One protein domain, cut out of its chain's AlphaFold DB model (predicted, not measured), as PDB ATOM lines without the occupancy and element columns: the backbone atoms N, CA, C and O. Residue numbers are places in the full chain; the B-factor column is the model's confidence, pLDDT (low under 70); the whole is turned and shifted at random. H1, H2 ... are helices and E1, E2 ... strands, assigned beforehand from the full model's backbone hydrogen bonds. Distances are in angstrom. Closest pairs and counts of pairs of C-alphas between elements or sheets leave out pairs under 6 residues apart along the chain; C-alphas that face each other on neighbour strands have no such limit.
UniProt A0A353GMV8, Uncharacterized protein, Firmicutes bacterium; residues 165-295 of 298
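AT A GLANCE: This is residues 165 to 295 of the 298 residues of an uncharacterized protein of Firmicutes bacterium (UniProt A0A353GMV8). A helical hairpin, H1 and H2, makes one end of a helical body, and the crossed pair H5 and H9 lies toward the other end, with the short H6 and H7 beyond H5 and H8. H4 and H8 bridge the two ends along one side, H3 sits between the hairpin and H5, and residues 165 to 173 run along the side away from H4 and H8, from beside E1 to H1. The printed part has 131 residues with nine named helices, H1 to H9, then one named strand, E1; its class is mostly helix. It is compact, with a radius of gyration of the C-alphas of 14.9 A, and spans 41 by 31 by 26 A.

HOW THE PARTS SIT: Residues 165 to 166 pair in parallel with residues 293 to 294 of E1, residues 292 to 294, which pairs with no named strand. H1, residues 174 to 186, and H2, residues 190 to 200, form a hairpin at a shallow tilt of 16 degrees, opposite ways; H1 touches H2 with residues 180 to 184 alone, and the closest C-alphas, of Ile 184 and Lys 193, are 5.4 A apart. H3, residues 204 to 210, is near H2, with 5 pairs of C-alphas within 10 A. H4, residues 219 to 227, touches H2 at a steep tilt of 47 degrees, closest at the C-alphas of Ile 194 and Leu 224, 5.6 A apart. H4 also touches H8, residues 265 to 276, at a steep tilt of 57 degrees, closest at the C-alphas of Lys 222 and Phe 273, 6.1 A apart. H5, residues 230 to 240, touches H9, residues 279 to 291, at a steep tilt of 66 degrees, closest at the C-alphas of Ala 234 and Met 289, 4.9 A apart. H6, residues 242 to 246, is close to but not clearly touching H5, the closest C-alphas, of Lys 238 and Leu 245, being 7.4 A apart. H7, residues 255 to 259, only just touches H8, with 3 pairs of C-alphas within 8 A, the closest those of Leu 257 and Cys 271, 7.3 A apart. H1 and H9 are apart. Helix packing is mostly crossed: of the 4 touching pairs H1 and H2, H2 and H4, H4 and H8, and H5 and H9, 1 is at a shallow tilt, that of H1 and H2 at 16 degrees. Each O i to N i+4 pair is within hydrogen-bond range in H1, H2, H3, H4, H5, H8 and H9; H6 and H7 each have 0 of 1, with 1 of 2 and 2 of 2 O i to N i+3 pairs within range.

IN THESE COORDINATES: H1 begins at C-alpha 174, (164.742, 145.480, 175.607), and is 18.5 A long, as is H9. H8 is 16.9 A, H2 15.6 A and H5 14.9 A long. E1 ends at C-alpha 294, (142.090, 148.763, 183.894).

THE WHOLE: The two C-alphas farthest apart, of Ala 186 and Glu 248, are 43.0 A apart, while those of Thr 165 and Gln 295 are 6.7 A apart. The printed part has no cut, and no link is long. Mean pLDDT of the printed part is 85.0, with residues 165 to 168, 246 to 249, 255 to 259 and 293 to 295 under 70.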
ATOM      1  N   THR A 165     141.689 155.127 188.299       59.09
ATOM      2  CA  THR A 165     142.286 154.920 186.977       59.09
ATOM      3  C   THR A 165     143.777 154.685 187.168       59.09
ATOM      4  O   THR A 165     144.486 155.573 187.643       59.09
ATOM      5  N   PHE A 166     144.243 153.477 186.855       65.25
ATOM      6  CA  PHE A 166     145.666 153.159 186.861       65.25
ATOM      7  C   PHE A 166     146.237 153.385 185.463       65.25
ATOM      8  O   PHE A 166     145.813 152.729 184.514       65.25
ATOM      9  N   GLN A 167     147.188 154.309 185.351       61.50
ATOM     10  CA  GLN A 167     148.026 154.442 184.165       61.50
ATOM     11  C   GLN A 167     149.293 153.632 184.383       61.50
ATOM     12  O   GLN A 167     150.037 153.856 185.339       61.50
ATOM     13  N   THR A 168     149.521 152.684 183.489       65.81
ATOM     14  CA  THR A 168     150.734 151.886 183.495       65.81
ATOM     15  C   THR A 168     151.950 152.765 183.204       65.81
ATOM     16  O   THR A 168     151.887 153.657 182.358       65.81
ATOM     17  N   GLY A 169     153.064 152.526 183.902       73.94
ATOM     18  CA  GLY A 169     154.333 153.173 183.570       73.94
ATOM     19  C   GLY A 169     154.811 152.820 182.159       73.94
ATOM     20  O   GLY A 169     154.343 151.865 181.542       73.94
ATOM     21  N   ILE A 170     155.766 153.589 181.640       80.25
ATOM     22  CA  ILE A 170     156.362 153.308 180.330       80.25
ATOM     23  C   ILE A 170     157.222 152.051 180.458       80.25
ATOM     24  O   ILE A 170     158.158 152.038 181.256       80.25
ATOM     25  N   LYS A 171     156.899 151.023 179.665       86.81
ATOM     26  CA  LYS A 171     157.698 149.800 179.578       86.81
ATOM     27  C   LYS A 171     159.132 150.124 179.151       86.81
ATOM     28  O   LYS A 171     159.335 150.895 178.209       86.81
ATOM     29  N   MET A 172     160.101 149.520 179.826       90.38
ATOM     30  CA  MET A 172     161.514 149.632 179.491       90.38
ATOM     31  C   MET A 172     161.805 149.023 178.107       90.38
ATOM     32  O   MET A 172     161.167 148.055 177.685       90.38
ATOM     33  N   ASP A 173     162.761 149.596 177.371       92.56
ATOM     34  CA  ASP A 173     163.237 148.976 176.135       92.56
ATOM     35  C   ASP A 173     164.065 147.713 176.427       92.56
ATOM     36  O   ASP A 173     164.647 147.568 177.502       92.56
ATOM     37  N   GLU A 174     164.131 146.807 175.454       90.31
ATOM     38  CA  GLU A 174     164.742 145.480 175.607       90.31
ATOM     39  C   GLU A 174     166.216 145.545 176.043       90.31
ATOM     40  O   GLU A 174     166.618 144.815 176.943       90.31
ATOM     41  N   LEU A 175     167.006 146.479 175.495       92.50
ATOM     42  CA  LEU A 175     168.426 146.609 175.846       92.50
ATOM     43  C   LEU A 175     168.609 147.088 177.287       92.50
ATOM     44  O   LEU A 175     169.446 146.558 178.021       92.50
ATOM     45  N   SER A 176     167.835 148.094 177.694       92.50
ATOM     46  CA  SER A 176     167.862 148.593 179.071       92.50
ATOM     47  C   SER A 176     167.399 147.521 180.062       92.50
ATOM     48  O   SER A 176     167.983 147.392 181.141       92.50
ATOM     49  N   PHE A 177     166.394 146.722 179.687       94.56
ATOM     50  CA  PHE A 177     165.881 145.634 180.513       94.56
ATOM     51  C   PHE A 177     166.919 144.522 180.694       94.56
ATOM     52  O   PHE A 177     167.207 144.138 181.827       94.56
ATOM     53  N   ASP A 178     167.554 144.067 179.612       93.06
ATOM     54  CA  ASP A 178     168.607 143.049 179.673       93.06
ATOM     55  C   ASP A 178     169.766 143.497 180.572       93.06
ATOM     56  O   ASP A 178     170.212 142.756 181.454       93.06
ATOM     57  N   MET A 179     170.201 144.754 180.426       93.75
ATOM     58  CA  MET A 179     171.215 145.336 181.303       93.75
ATOM     59  C   MET A 179     170.775 145.329 182.770       93.75
ATOM     60  O   MET A 179     171.582 145.039 183.652       93.75
ATOM     61  N   LEU A 180     169.518 145.668 183.069       94.44
ATOM     62  CA  LEU A 180     169.003 145.635 184.437       94.44
ATOM     63  C   LEU A 180     169.059 144.213 185.015       94.44
ATOM     64  O   LEU A 180     169.533 144.038 186.141       94.44
ATOM     65  N   ILE A 181     168.639 143.202 184.251       95.25
ATOM     66  CA  ILE A 181     168.671 141.794 184.675       95.25
ATOM     67  C   ILE A 181     170.106 141.332 184.959       95.25
ATOM     68  O   ILE A 181     170.352 140.729 186.008       95.25
ATOM     69  N   GLU A 182     171.074 141.671 184.104       94.00
ATOM     70  CA  GLU A 182     172.492 141.372 184.353       94.00
ATOM     71  C   GLU A 182     172.989 141.989 185.668       94.00
ATOM     72  O   GLU A 182     173.637 141.314 186.476       94.00
ATOM     73  N   HIS A 183     172.644 143.255 185.928       93.25
ATOM     74  CA  HIS A 183     173.023 143.925 187.170       93.25
ATOM     75  C   HIS A 183     172.374 143.284 188.401       93.25
ATOM     76  O   HIS A 183     173.044 143.158 189.425       93.25
ATOM     77  N   ILE A 184     171.110 142.856 188.318       93.25
ATOM     78  CA  ILE A 184     170.420 142.150 189.409       93.25
ATOM     79  C   ILE A 184     171.120 140.820 189.702       93.25
ATOM     80  O   ILE A 184     171.424 140.523 190.859       93.25
ATOM     81  N   MET A 185     171.422 140.029 188.668       90.94
ATOM     82  CA  MET A 185     172.073 138.725 188.832       90.94
ATOM     83  C   MET A 185     173.503 138.835 189.376       90.94
ATOM     84  O   MET A 185     173.957 137.945 190.094       90.94
ATOM     85  N   ALA A 186     174.208 139.932 189.085       91.94
ATOM     86  CA  ALA A 186     175.554 140.182 189.596       91.94
ATOM     87  C   ALA A 186     175.595 140.530 191.099       91.94
ATOM     88  O   ALA A 186     176.667 140.492 191.712       91.94
ATOM     89  N   LYS A 187     174.462 140.888 191.713       90.31
ATOM     90  CA  LYS A 187     174.390 141.222 193.142       90.31
ATOM     91  C   LYS A 187     174.258 139.963 193.996       90.31
ATOM     92  O   LYS A 187     173.397 139.123 193.766       90.31
ATOM     93  N   SER A 188     175.084 139.863 195.037       84.88
ATOM     94  CA  SER A 188     174.995 138.794 196.043       84.88
ATOM     95  C   SER A 188     174.103 139.154 197.234       84.88
ATOM     96  O   SER A 188     173.612 138.259 197.915       84.88
ATOM     97  N   ASP A 189     173.926 140.448 197.509       91.81
ATOM     98  CA  ASP A 189     173.073 140.938 198.591       91.81
ATOM     99  C   ASP A 189     171.628 141.128 198.100       91.81
ATOM    100  O   ASP A 189     171.384 141.760 197.071       91.81
ATOM    101  N   ILE A 190     170.670 140.563 198.839       90.12
ATOM    102  CA  ILE A 190     169.250 140.566 198.465       90.12
ATOM    103  C   ILE A 190     168.638 141.972 198.580       90.12
ATOM    104  O   ILE A 190     167.796 142.341 197.763       90.12
ATOM    105  N   GLN A 191     169.053 142.778 199.561       91.69
ATOM    106  CA  GLN A 191     168.543 144.141 199.732       91.69
ATOM    107  C   GLN A 191     169.016 145.044 198.593       91.69
ATOM    108  O   GLN A 191     168.219 145.809 198.053       91.69
ATOM    109  N   ASP A 192     170.272 144.894 198.164       91.69
ATOM    110  CA  ASP A 192     170.799 145.595 196.990       91.69
ATOM    111  C   ASP A 192     170.026 145.234 195.713       91.69
ATOM    112  O   ASP A 192     169.722 146.120 194.912       91.69
ATOM    113  N   LYS A 193     169.683 143.950 195.522       93.62
ATOM    114  CA  LYS A 193     168.841 143.515 194.395       93.62
ATOM    115  C   LYS A 193     167.485 144.208 194.418       93.62
ATOM    116  O   LYS A 193     167.059 144.759 193.410       93.62
ATOM    117  N   ILE A 194     166.810 144.201 195.564       93.44
ATOM    118  CA  ILE A 194     165.466 144.775 195.695       93.44
ATOM    119  C   ILE A 194     165.498 146.285 195.489       93.44
ATOM    120  O   ILE A 194     164.657 146.816 194.768       93.44
ATOM    121  N   ALA A 195     166.491 146.973 196.055       92.56
ATOM    122  CA  ALA A 195     166.680 148.402 195.841       92.56
ATOM    123  C   ALA A 195     166.882 148.726 194.352       92.56
ATOM    124  O   ALA A 195     166.312 149.696 193.848       92.56
ATOM    125  N   LEU A 196     167.646 147.899 193.632       93.06
ATOM    126  CA  LEU A 196     167.849 148.043 192.193       93.06
ATOM    127  C   LEU A 196     166.539 147.847 191.412       93.06
ATOM    128  O   LEU A 196     166.235 148.641 190.529       93.06
ATOM    129  N   ILE A 197     165.730 146.851 191.776       92.81
ATOM    130  CA  ILE A 197     164.435 146.583 191.134       92.81
ATOM    131  C   ILE A 197     163.468 147.746 191.355       92.81
ATOM    132  O   ILE A 197     162.985 148.337 190.395       92.81
ATOM    133  N   VAL A 198     163.221 148.122 192.611       91.38
ATOM    134  CA  VAL A 198     162.232 149.157 192.967       91.38
ATOM    135  C   VAL A 198     162.598 150.529 192.384       91.38
ATOM    136  O   VAL A 198     161.716 151.329 192.087       91.38
ATOM    137  N   SER A 199     163.890 150.808 192.185       90.50
ATOM    138  CA  SER A 199     164.347 152.079 191.608       90.50
ATOM    139  C   SER A 199     164.305 152.149 190.081       90.50
ATOM    140  O   SER A 199     164.359 153.260 189.562       90.50
ATOM    141  N   ASN A 200     164.209 151.018 189.369       89.69
ATOM    142  CA  ASN A 200     164.296 150.981 187.901       89.69
ATOM    143  C   ASN A 200     163.052 150.396 187.216       89.69
ATOM    144  O   ASN A 200     162.827 150.658 186.037       89.69
ATOM    145  N   VAL A 201     162.245 149.601 187.922       89.19
ATOM    146  CA  VAL A 201     161.042 148.968 187.371       89.19
ATOM    147  C   VAL A 201     159.831 149.847 187.663       89.19
ATOM    148  O   VAL A 201     159.444 150.035 188.817       89.19
ATOM    149  N   HIS A 202     159.236 150.404 186.609       85.69
ATOM    150  CA  HIS A 202     158.166 151.404 186.727       85.69
ATOM    151  C   HIS A 202     156.856 151.008 186.038       85.69
ATOM    152  O   HIS A 202     155.838 151.666 186.252       85.69
ATOM    153  N   SER A 203     156.854 149.944 185.233       86.88
ATOM    154  CA  SER A 203     155.654 149.417 184.582       86.88
ATOM    155  C   SER A 203     155.290 148.034 185.123       86.88
ATOM    156  O   SER A 203     156.137 147.294 185.632       86.88
ATOM    157  N   ILE A 204     154.008 147.672 185.022       85.50
ATOM    158  CA  ILE A 204     153.566 146.323 185.393       85.50
ATOM    159  C   ILE A 204     154.124 145.291 184.413       85.50
ATOM    160  O   ILE A 204     154.441 144.181 184.826       85.50
ATOM    161  N   GLU A 205     154.285 145.649 183.137       87.00
ATOM    162  CA  GLU A 205     154.901 144.798 182.124       87.00
ATOM    163  C   GLU A 205     156.343 144.453 182.499       87.00
ATOM    164  O   GLU A 205     156.695 143.279 182.462       87.00
ATOM    165  N   ASP A 206     157.141 145.430 182.940       90.50
ATOM    166  CA  ASP A 206     158.524 145.187 183.362       90.50
ATOM    167  C   ASP A 206     158.584 144.283 184.603       90.50
ATOM    168  O   ASP A 206     159.431 143.398 184.674       90.50
ATOM    169  N   PHE A 207     157.662 144.434 185.567       91.00
ATOM    170  CA  PHE A 207     157.554 143.491 186.691       91.00
ATOM    171  C   PHE A 207     157.210 142.074 186.215       91.00
ATOM    172  O   PHE A 207     157.781 141.096 186.700       91.00
ATOM    173  N   MET A 208     156.282 141.950 185.264       89.75
ATOM    174  CA  MET A 208     155.879 140.657 184.714       89.75
ATOM    175  C   MET A 208     157.007 139.978 183.941       89.75
ATOM    176  O   MET A 208     157.146 138.756 184.041       89.75
ATOM    177  N   ASP A 209     157.798 140.743 183.196       91.12
ATOM    178  CA  ASP A 209     158.979 140.251 182.487       91.12
ATOM    179  C   ASP A 209     160.084 139.881 183.488       91.12
ATOM    180  O   ASP A 209     160.665 138.802 183.395       91.12
ATOM    181  N   LEU A 210     160.291 140.691 184.531       93.94
ATOM    182  CA  LEU A 210     161.267 140.422 185.589       93.94
ATOM    183  C   LEU A 210     160.976 139.115 186.335       93.94
ATOM    184  O   LEU A 210     161.889 138.322 186.571       93.94
ATOM    185  N   PHE A 211     159.711 138.836 186.660       92.56
ATOM    186  CA  PHE A 211     159.317 137.565 187.283       92.56
ATOM    187  C   PHE A 211     159.502 136.344 186.376       92.56
ATOM    188  O   PHE A 211     159.414 135.215 186.857       92.56
ATOM    189  N   GLN A 212     159.710 136.554 185.077       88.56
ATOM    190  CA  GLN A 212     159.980 135.508 184.091       88.56
ATOM    191  C   GLN A 212     161.465 135.418 183.719       88.56
ATOM    192  O   GLN A 212     161.845 134.501 183.001       88.56
ATOM    193  N   ALA A 213     162.300 136.334 184.215       89.94
ATOM    194  CA  ALA A 213     163.720 136.421 183.890       89.94
ATOM    195  C   ALA A 213     164.617 135.548 184.790       89.94
ATOM    196  O   ALA A 213     165.835 135.693 184.749       89.94
ATOM    197  N   ASP A 214     164.033 134.689 185.638       88.00
ATOM    198  CA  ASP A 214     164.749 133.778 186.545       88.00
ATOM    199  C   ASP A 214     165.859 134.475 187.369       88.00
ATOM    200  O   ASP A 214     166.929 133.924 187.629       88.00
ATOM    201  N   CYS A 215     165.619 135.721 187.788       89.69
ATOM    202  CA  CYS A 215     166.591 136.531 188.534       89.69
ATOM    203  C   CYS A 215     166.317 136.608 190.050       89.69
ATOM    204  O   CYS A 215     167.158 137.113 190.801       89.69
ATOM    205  N   LEU A 216     165.164 136.092 190.496       90.94
ATOM    206  CA  LEU A 216     164.704 136.077 191.885       90.94
ATOM    207  C   LEU A 216     164.230 134.687 192.299       90.94
ATOM    208  O   LEU A 216     163.572 133.998 191.521       90.94
ATOM    209  N   TYR A 217     164.496 134.320 193.551       87.50
ATOM    210  CA  TYR A 217     164.183 132.996 194.078       87.50
ATOM    211  C   TYR A 217     163.706 133.031 195.531       87.50
ATOM    212  O   TYR A 217     164.238 133.763 196.365       87.50
ATOM    213  N   SER A 218     162.758 132.148 195.871       84.38
ATOM    214  CA  SER A 218     162.376 131.855 197.263       84.38
ATOM    215  C   SER A 218     162.084 133.114 198.107       84.38
ATOM    216  O   SER A 218     161.104 133.814 197.845       84.38
ATOM    217  N   ASP A 219     162.909 133.407 199.120       84.56
ATOM    218  CA  ASP A 219     162.717 134.523 200.057       84.56
ATOM    219  C   ASP A 219     162.934 135.903 199.414       84.56
ATOM    220  O   ASP A 219     162.446 136.906 199.945       84.56
ATOM    221  N   GLU A 220     163.604 135.977 198.258       92.00
ATOM    222  CA  GLU A 220     163.809 137.236 197.531       92.00
ATOM    223  C   GLU A 220     162.471 137.833 197.067       92.00
ATOM    224  O   GLU A 220     162.271 139.042 197.171       92.00
ATOM    225  N   PHE A 221     161.506 136.994 196.669       93.38
ATOM    226  CA  PHE A 221     160.150 137.444 196.333       93.38
ATOM    227  C   PHE A 221     159.454 138.094 197.522       93.38
ATOM    228  O   PHE A 221     158.830 139.142 197.384       93.38
ATOM    229  N   LYS A 222     159.568 137.485 198.706       92.00
ATOM    230  CA  LYS A 222     158.930 137.998 199.919       92.00
ATOM    231  C   LYS A 222     159.449 139.394 200.257       92.00
ATOM    232  O   LYS A 222     158.655 140.271 200.576       92.00
ATOM    233  N   LEU A 223     160.765 139.579 200.198       93.12
ATOM    234  CA  LEU A 223     161.394 140.861 200.491       93.12
ATOM    235  C   LEU A 223     161.086 141.907 199.408       93.12
ATOM    236  O   LEU A 223     160.868 143.068 199.742       93.12
ATOM    237  N   LEU A 224     160.996 141.503 198.136       95.00
ATOM    238  CA  LEU A 224     160.540 142.390 197.069       95.00
ATOM    239  C   LEU A 224     159.100 142.859 197.310       95.00
ATOM    240  O   LEU A 224     158.843 144.056 197.267       95.00
ATOM    241  N   PHE A 225     158.168 141.948 197.603       94.94
ATOM    242  CA  PHE A 225     156.773 142.314 197.869       94.94
ATOM    243  C   PHE A 225     156.617 143.190 199.117       94.94
ATOM    244  O   PHE A 225     155.737 144.045 199.147       94.94
ATOM    245  N   ASP A 226     157.476 143.018 200.123       94.06
ATOM    246  CA  ASP A 226     157.484 143.880 201.310       94.06
ATOM    247  C   ASP A 226     157.929 145.316 200.996       94.06
ATOM    248  O   ASP A 226     157.436 146.259 201.611       94.06
ATOM    249  N   ALA A 227     158.803 145.487 199.999       93.25
ATOM    250  CA  ALA A 227     159.238 146.795 199.512       93.25
ATOM    251  C   ALA A 227     158.186 147.506 198.637       93.25
ATOM    252  O   ALA A 227     158.319 148.704 198.383       93.25
ATOM    253  N   LEU A 228     157.149 146.796 198.181       92.38
ATOM    254  CA  LEU A 228     156.060 147.363 197.389       92.38
ATOM    255  C   LEU A 228     154.971 147.986 198.275       92.38
ATOM    256  O   LEU A 228     154.636 147.493 199.360       92.38
ATOM    257  N   GLY A 229     154.380 149.073 197.777       91.50
ATOM    258  CA  GLY A 229     153.223 149.710 198.390       91.50
ATOM    259  C   GLY A 229     151.927 148.926 198.164       91.50
ATOM    260  O   GLY A 229     151.851 147.962 197.399       91.50
ATOM    261  N   ASP A 230     150.865 149.348 198.853       93.12
ATOM    262  CA  ASP A 230     149.560 148.676 198.786       93.12
ATOM    263  C   ASP A 230     148.930 148.751 197.385       93.12
ATOM    264  O   ASP A 230     148.192 147.847 196.993       93.12
ATOM    265  N   MET A 231     149.240 149.800 196.617       88.38
ATOM    266  CA  MET A 231     148.745 149.982 195.251       88.38
ATOM    267  C   MET A 231     149.408 148.998 194.284       88.38
ATOM    268  O   MET A 231     148.722 148.301 193.542       88.38
ATOM    269  N   GLU A 232     150.735 148.893 194.327       89.31
ATOM    270  CA  GLU A 232     151.525 147.964 193.520       89.31
ATOM    271  C   GLU A 232     151.132 146.517 193.827       89.31
ATOM    272  O   GLU A 232     150.888 145.718 192.919       89.31
ATOM    273  N   LEU A 233     150.969 146.195 195.116       92.94
ATOM    274  CA  LEU A 233     150.460 144.897 195.545       92.94
ATOM    275  C   LEU A 233     149.043 144.645 195.027       92.94
ATOM    276  O   LEU A 233     148.766 143.531 194.589       92.94
ATOM    277  N   ALA A 234     148.151 145.637 195.030       91.12
ATOM    278  CA  ALA A 234     146.804 145.479 194.487       91.12
ATOM    279  C   ALA A 234     146.819 145.211 192.974       91.12
ATOM    280  O   ALA A 234     146.099 144.336 192.494       91.12
ATOM    281  N   ILE A 235     147.675 145.899 192.217       88.00
ATOM    282  CA  ILE A 235     147.818 145.690 190.769       88.00
ATOM    283  C   ILE A 235     148.305 144.268 190.475       88.00
ATOM    284  O   ILE A 235     147.699 143.572 189.660       88.00
ATOM    285  N   LEU A 236     149.339 143.797 191.182       90.56
ATOM    286  CA  LEU A 236     149.802 142.409 191.080       90.56
ATOM    287  C   LEU A 236     148.695 141.417 191.444       90.56
ATOM    288  O   LEU A 236     148.494 140.419 190.752       90.56
ATOM    289  N   GLY A 237     147.917 141.727 192.478       89.94
ATOM    290  CA  GLY A 237     146.771 140.929 192.888       89.94
ATOM    291  C   GLY A 237     145.717 140.783 191.798       89.94
ATOM    292  O   GLY A 237     145.211 139.683 191.598       89.94
ATOM    293  N   LYS A 238     145.451 141.837 191.015       85.06
ATOM    294  CA  LYS A 238     144.549 141.746 189.853       85.06
ATOM    295  C   LYS A 238     145.060 140.813 188.759       85.06
ATOM    296  O   LYS A 238     144.252 140.250 188.026       85.06
ATOM    297  N   VAL A 239     146.377 140.653 188.634       85.38
ATOM    298  CA  VAL A 239     146.977 139.693 187.698       85.38
ATOM    299  C   VAL A 239     146.865 138.267 188.243       85.38
ATOM    300  O   VAL A 239     146.544 137.350 187.494       85.38
ATOM    301  N   VAL A 240     147.107 138.071 189.542       88.06
ATOM    302  CA  VAL A 240     147.091 136.746 190.192       88.06
ATOM    303  C   VAL A 240     145.671 136.190 190.363       88.06
ATOM    304  O   VAL A 240     145.449 134.994 190.169       88.06
ATOM    305  N   PHE A 241     144.717 137.050 190.717       85.00
ATOM    306  CA  PHE A 241     143.324 136.702 191.025       85.00
ATOM    307  C   PHE A 241     142.357 137.128 189.920       85.00
ATOM    308  O   PHE A 241     141.215 137.500 190.182       85.00
ATOM    309  N   PHE A 242     142.842 137.128 188.676       77.81
ATOM    310  CA  PHE A 242     142.076 137.574 187.519       77.81
ATOM    311  C   PHE A 242     140.721 136.866 187.407       77.81
ATOM    312  O   PHE A 242     139.710 137.527 187.188       77.81
ATOM    313  N   ASP A 243     140.687 135.545 187.601       72.31
ATOM    314  CA  ASP A 243     139.450 134.767 187.511       72.31
ATOM    315  C   ASP A 243     138.517 135.038 188.702       72.31
ATOM    316  O   ASP A 243     137.330 135.287 188.511       72.31
ATOM    317  N   GLU A 244     139.039 135.079 189.932       77.56
ATOM    318  CA  GLU A 244     138.233 135.319 191.140       77.56
ATOM    319  C   GLU A 244     137.592 136.710 191.181       77.56
ATOM    320  O   GLU A 244     136.498 136.883 191.724       77.56
ATOM    321  N   LEU A 245     138.261 137.709 190.606       73.94
ATOM    322  CA  LEU A 245     137.735 139.069 190.512       73.94
ATOM    323  C   LEU A 245     136.545 139.182 189.552       73.94
ATOM    324  O   LEU A 245     135.765 140.130 189.680       73.94
ATOM    325  N   ARG A 246     136.384 138.238 188.614       65.12
ATOM    326  CA  ARG A 246     135.244 138.199 187.684       65.12
ATOM    327  C   ARG A 246     133.975 137.661 188.335       65.12
ATOM    328  O   ARG A 246     132.899 138.149 188.018       65.12
ATOM    329  N   ASP A 247     134.112 136.718 189.264       58.94
ATOM    330  CA  ASP A 247     132.982 136.034 189.906       58.94
ATOM    331  C   ASP A 247     132.521 136.707 191.220       58.94
ATOM    332  O   ASP A 247     131.726 136.136 191.957       58.94
ATOM    333  N   GLU A 248     133.016 137.911 191.545       56.50
ATOM    334  CA  GLU A 248     132.682 138.685 192.764       56.50
ATOM    335  C   GLU A 248     132.913 137.950 194.104       56.50
ATOM    336  O   GLU A 248     132.385 138.338 195.146       56.50
ATOM    337  N   HIS A 249     133.749 136.911 194.103       63.22
ATOM    338  CA  HIS A 249     133.980 136.036 195.257       63.22
ATOM    339  C   HIS A 249     135.407 136.108 195.817       63.22
ATOM    340  O   HIS A 249     135.837 135.196 196.527       63.22
ATOM    341  N   LEU A 250     136.157 137.177 195.523       71.19
ATOM    342  CA  LEU A 250     137.495 137.328 196.085       71.19
ATOM    343  C   LEU A 250     137.413 137.577 197.597       71.19
ATOM    344  O   LEU A 250     136.944 138.619 198.035       71.19
ATOM    345  N   ASP A 251     137.916 136.620 198.369       77.31
ATOM    346  CA  ASP A 251     138.169 136.753 199.801       77.31
ATOM    347  C   ASP A 251     139.632 136.382 200.062       77.31
ATOM    348  O   ASP A 251     139.998 135.197 200.043       77.31
ATOM    349  N   LEU A 252     140.472 137.396 200.306       77.88
ATOM    350  CA  LEU A 252     141.899 137.205 200.587       77.88
ATOM    351  C   LEU A 252     142.146 136.467 201.916       77.88
ATOM    352  O   LEU A 252     143.210 135.869 202.100       77.88
ATOM    353  N   PHE A 253     141.156 136.437 202.813       74.00
ATOM    354  CA  PHE A 253     141.205 135.690 204.071       74.00
ATOM    355  C   PHE A 253     140.880 134.207 203.894       74.00
ATOM    356  O   PHE A 253     141.075 133.413 204.824       74.00
ATOM    357  N   SER A 254     140.378 133.810 202.724       75.12
ATOM    358  CA  SER A 254     139.906 132.453 202.512       75.12
ATOM    359  C   SER A 254     141.061 131.446 202.548       75.12
ATOM    360  O   SER A 254     142.066 131.532 201.836       75.12
ATOM    361  N   SER A 255     140.897 130.407 203.368       61.97
ATOM    362  CA  SER A 255     141.864 129.301 203.434       61.97
ATOM    363  C   SER A 255     141.978 128.526 202.110       61.97
ATOM    364  O   SER A 255     142.964 127.824 201.894       61.97
ATOM    365  N   SER A 256     141.013 128.671 201.195       63.69
ATOM    366  CA  SER A 256     141.043 128.111 199.838       63.69
ATOM    367  C   SER A 256     142.192 128.648 198.991       63.69
ATOM    368  O   SER A 256     142.756 127.881 198.215       63.69
ATOM    369  N   LEU A 257     142.611 129.901 199.190       68.38
ATOM    370  CA  LEU A 257     143.741 130.485 198.458       68.38
ATOM    371  C   LEU A 257     145.053 129.737 198.720       68.38
ATOM    372  O   LEU A 257     145.866 129.578 197.818       68.38
ATOM    373  N   SER A 258     145.228 129.197 199.933       62.34
ATOM    374  CA  SER A 258     146.409 128.390 200.283       62.34
ATOM    375  C   SER A 258     146.444 127.016 199.599       62.34
ATOM    376  O   SER A 258     147.483 126.362 199.579       62.34
ATOM    377  N   LYS A 259     145.308 126.573 199.043       63.62
ATOM    378  CA  LYS A 259     145.161 125.301 198.324       63.62
ATOM    379  C   LYS A 259     145.173 125.477 196.804       63.62
ATOM    380  O   LYS A 259     145.168 124.470 196.099       63.62
ATOM    381  N   LYS A 260     145.152 126.716 196.300       72.50
ATOM    382  CA  LYS A 260     145.199 126.997 194.863       72.50
ATOM    383  C   LYS A 260     146.589 126.646 194.335       72.50
ATOM    384  O   LYS A 260     147.601 127.033 194.914       72.50
ATOM    385  N   GLN A 261     146.623 125.889 193.244       74.75
ATOM    386  CA  GLN A 261     147.853 125.619 192.518       74.75
ATOM    387  C   GLN A 261     148.056 126.748 191.507       74.75
ATOM    388  O   GLN A 261     147.166 127.015 190.703       74.75
ATOM    389  N   PHE A 262     149.197 127.425 191.589       81.56
ATOM    390  CA  PHE A 262     149.586 128.443 190.620       81.56
ATOM    391  C   PHE A 262     150.615 127.873 189.653       81.56
ATOM    392  O   PHE A 262     151.466 127.075 190.050       81.56
ATOM    393  N   ASP A 263     150.552 128.322 188.403       81.38
ATOM    394  CA  ASP A 263     151.458 127.864 187.349       81.38
ATOM    395  C   ASP A 263     152.864 128.461 187.495       81.38
ATOM    396  O   ASP A 263     153.846 127.843 187.085       81.38
ATOM    397  N   LYS A 264     152.974 129.659 188.087       87.50
ATOM    398  CA  LYS A 264     154.244 130.380 188.265       87.50
ATOM    399  C   LYS A 264     154.617 130.499 189.748       87.50
ATOM    400  O   LYS A 264     153.761 130.767 190.595       87.50
ATOM    401  N   GLU A 265     155.909 130.361 190.065       89.31
ATOM    402  CA  GLU A 265     156.411 130.428 191.451       89.31
ATOM    403  C   GLU A 265     156.056 131.758 192.127       89.31
ATOM    404  O   GLU A 265     155.517 131.763 193.237       89.31
ATOM    405  N   TRP A 266     156.291 132.881 191.443       91.38
ATOM    406  CA  TRP A 266     156.059 134.215 191.999       91.38
ATOM    407  C   TRP A 266     154.601 134.428 192.434       91.38
ATOM    408  O   TRP A 266     154.361 135.097 193.434       91.38
ATOM    409  N   GLN A 267     153.628 133.816 191.745       91.31
ATOM    410  CA  GLN A 267     152.207 133.899 192.107       91.31
ATOM    411  C   GLN A 267     151.946 133.180 193.434       91.31
ATOM    412  O   GLN A 267     151.294 133.721 194.323       91.31
ATOM    413  N   SER A 268     152.530 131.988 193.606       89.31
ATOM    414  CA  SER A 268     152.460 131.246 194.871       89.31
ATOM    415  C   SER A 268     153.109 132.026 196.018       89.31
ATOM    416  O   SER A 268     152.564 132.077 197.124       89.31
ATOM    417  N   GLN A 269     154.264 132.650 195.763       90.88
ATOM    418  CA  GLN A 269     154.958 133.476 196.755       90.88
ATOM    419  C   GLN A 269     154.164 134.741 197.095       90.88
ATOM    420  O   GLN A 269     154.055 135.085 198.270       90.88
ATOM    421  N   TYR A 270     153.547 135.386 196.102       92.75
ATOM    422  CA  TYR A 270     152.678 136.544 196.293       92.75
ATOM    423  C   TYR A 270     151.480 136.190 197.180       92.75
ATOM    424  O   TYR A 270     151.225 136.868 198.173       92.75
ATOM    425  N   CYS A 271     150.789 135.078 196.908       90.44
ATOM    426  CA  CYS A 271     149.666 134.641 197.742       90.44
ATOM    427  C   CYS A 271     150.092 134.356 199.182       90.44
ATOM    428  O   CYS A 271     149.427 134.795 200.121       90.44
ATOM    429  N   ARG A 272     151.228 133.674 199.370       89.50
ATOM    430  CA  ARG A 272     151.791 133.426 200.702       89.50
ATOM    431  C   ARG A 272     152.162 134.730 201.410       89.50
ATOM    432  O   ARG A 272     151.966 134.836 202.619       89.50
ATOM    433  N   PHE A 273     152.705 135.706 200.691       92.44
ATOM    434  CA  PHE A 273     153.028 137.021 201.238       92.44
ATOM    435  C   PHE A 273     151.762 137.746 201.707       92.44
ATOM    436  O   PHE A 273     151.679 138.102 202.882       92.44
ATOM    437  N   ILE A 274     150.750 137.866 200.838       91.62
ATOM    438  CA  ILE A 274     149.474 138.518 201.159       91.62
ATOM    439  C   ILE A 274     148.815 137.867 202.376       91.62
ATOM    440  O   ILE A 274     148.431 138.578 203.296       91.62
ATOM    441  N   GLN A 275     148.763 136.535 202.451       88.81
ATOM    442  CA  GLN A 275     148.155 135.814 203.580       88.81
ATOM    443  C   GLN A 275     148.857 136.039 204.929       88.81
ATOM    444  O   GLN A 275     148.238 135.850 205.976       88.81
ATOM    445  N   ASN A 276     150.131 136.434 204.914       89.75
ATOM    446  CA  ASN A 276     150.896 136.745 206.121       89.75
ATOM    447  C   ASN A 276     150.798 138.221 206.535       89.75
ATOM    448  O   ASN A 276     151.298 138.583 207.603       89.75
ATOM    449  N   LEU A 277     150.170 139.079 205.724       91.44
ATOM    450  CA  LEU A 277     149.922 140.466 206.098       91.44
ATOM    451  C   LEU A 277     148.904 140.555 207.236       91.44
ATOM    452  O   LEU A 277     148.060 139.682 207.451       91.44
ATOM    453  N   ASN A 278     148.960 141.666 207.969       91.50
ATOM    454  CA  ASN A 278     147.921 141.969 208.941       91.50
ATOM    455  C   ASN A 278     146.564 142.177 208.238       91.50
ATOM    456  O   ASN A 278     146.487 142.544 207.062       91.50
ATOM    457  N   LYS A 279     145.478 141.942 208.981       88.06
ATOM    458  CA  LYS A 279     144.122 141.948 208.413       88.06
ATOM    459  C   LYS A 279     143.717 143.302 207.833       88.06
ATOM    460  O   LYS A 279     142.969 143.333 206.861       88.06
ATOM    461  N   ASP A 280     144.196 144.397 208.413       89.88
ATOM    462  CA  ASP A 280     143.827 145.743 207.978       89.88
ATOM    463  C   ASP A 280     144.469 146.079 206.628       89.88
ATOM    464  O   ASP A 280     143.770 146.485 205.703       89.88
ATOM    465  N   ARG A 281     145.770 145.812 206.468       92.44
ATOM    466  CA  ARG A 281     146.496 145.996 205.203       92.44
ATOM    467  C   ARG A 281     145.928 145.101 204.104       92.44
ATOM    468  O   ARG A 281     145.735 145.564 202.986       92.44
ATOM    469  N   MET A 282     145.578 143.854 204.425       89.75
ATOM    470  CA  MET A 282     144.954 142.938 203.465       89.75
ATOM    471  C   MET A 282     143.615 143.477 202.938       89.75
ATOM    472  O   MET A 282     143.418 143.508 201.727       89.75
ATOM    473  N   LYS A 283     142.739 143.986 203.820       88.81
ATOM    474  CA  LYS A 283     141.477 144.635 203.412       88.81
ATOM    475  C   LYS A 283     141.701 145.881 202.565       88.81
ATOM    476  O   LYS A 283     140.941 146.121 201.631       88.81
ATOM    477  N   THR A 284     142.714 146.681 202.892       91.06
ATOM    478  CA  THR A 284     143.074 147.855 202.088       91.06
ATOM    479  C   THR A 284     143.442 147.438 200.670       91.06
ATOM    480  O   THR A 284     142.876 147.973 199.719       91.06
ATOM    481  N   ILE A 285     144.324 146.447 200.523       91.25
ATOM    482  CA  ILE A 285     144.754 145.944 199.216       91.25
ATOM    483  C   ILE A 285     143.563 145.339 198.458       91.25
ATOM    484  O   ILE A 285     143.355 145.684 197.301       91.25
ATOM    485  N   GLU A 286     142.736 144.508 199.098       88.62
ATOM    486  CA  GLU A 286     141.520 143.940 198.493       88.62
ATOM    487  C   GLU A 286     140.573 145.034 197.976       88.62
ATOM    488  O   GLU A 286     140.128 145.004 196.827       88.62
ATOM    489  N   GLY A 287     140.331 146.064 198.791       86.25
ATOM    490  CA  GLY A 287     139.524 147.217 198.402       86.25
ATOM    491  C   GLY A 287     140.120 147.998 197.228       86.25
ATOM    492  O   GLY A 287     139.371 148.485 196.381       86.25
ATOM    493  N   LEU A 288     141.450 148.101 197.138       88.19
ATOM    494  CA  LEU A 288     142.134 148.694 195.985       88.19
ATOM    495  C   LEU A 288     141.979 147.821 194.731       88.19
ATOM    496  O   LEU A 288     141.649 148.357 193.674       88.19
ATOM    497  N   MET A 289     142.119 146.493 194.832       87.25
ATOM    498  CA  MET A 289     141.940 145.569 193.696       87.25
ATOM    499  C   MET A 289     140.563 145.724 193.035       87.25
ATOM    500  O   MET A 289     140.454 145.688 191.803       87.25
ATOM    501  N   LEU A 290     139.525 145.918 193.856       81.00
ATOM    502  CA  LEU A 290     138.145 146.121 193.411       81.00
ATOM    503  C   LEU A 290     137.913 147.508 192.790       81.00
ATOM    504  O   LEU A 290     137.095 147.627 191.886       81.00
ATOM    505  N   LYS A 291     138.634 148.544 193.242       80.75
ATOM    506  CA  LYS A 291     138.480 149.929 192.756       80.75
ATOM    507  C   LYS A 291     139.296 150.257 191.512       80.75
ATOM    508  O   LYS A 291     138.944 151.192 190.796       80.75
ATOM    509  N   ILE A 292     140.404 149.559 191.271       78.19
ATOM    510  CA  ILE A 292     141.249 149.808 190.100       78.19
ATOM    511  C   ILE A 292     140.489 149.386 188.839       78.19
ATOM    512  O   ILE A 292     140.195 148.202 188.656       78.19
ATOM    513  N   SER A 293     140.203 150.329 187.946       62.47
ATOM    514  CA  SER A 293     139.708 150.039 186.602       62.47
ATOM    515  C   SER A 293     140.899 149.977 185.644       62.47
ATOM    516  O   SER A 293     141.718 150.893 185.587       62.47
ATOM    517  N   ASN A 294     141.039 148.873 184.905       54.44
ATOM    518  CA  ASN A 294     142.090 148.763 183.894       54.44
ATOM    519  C   ASN A 294     141.678 149.628 182.696       54.44
ATOM    520  O   ASN A 294     140.793 149.237 181.935       54.44
ATOM    521  N   GLN A 295     142.292 150.801 182.538       42.62
ATOM    522  CA  GLN A 295     142.315 151.495 181.255       42.62
ATOM    523  C   GLN A 295     143.637 151.173 180.575       42.62
ATOM    524  O   GLN A 295     144.693 151.624 181.003       42.62
TER     525      GLN A 295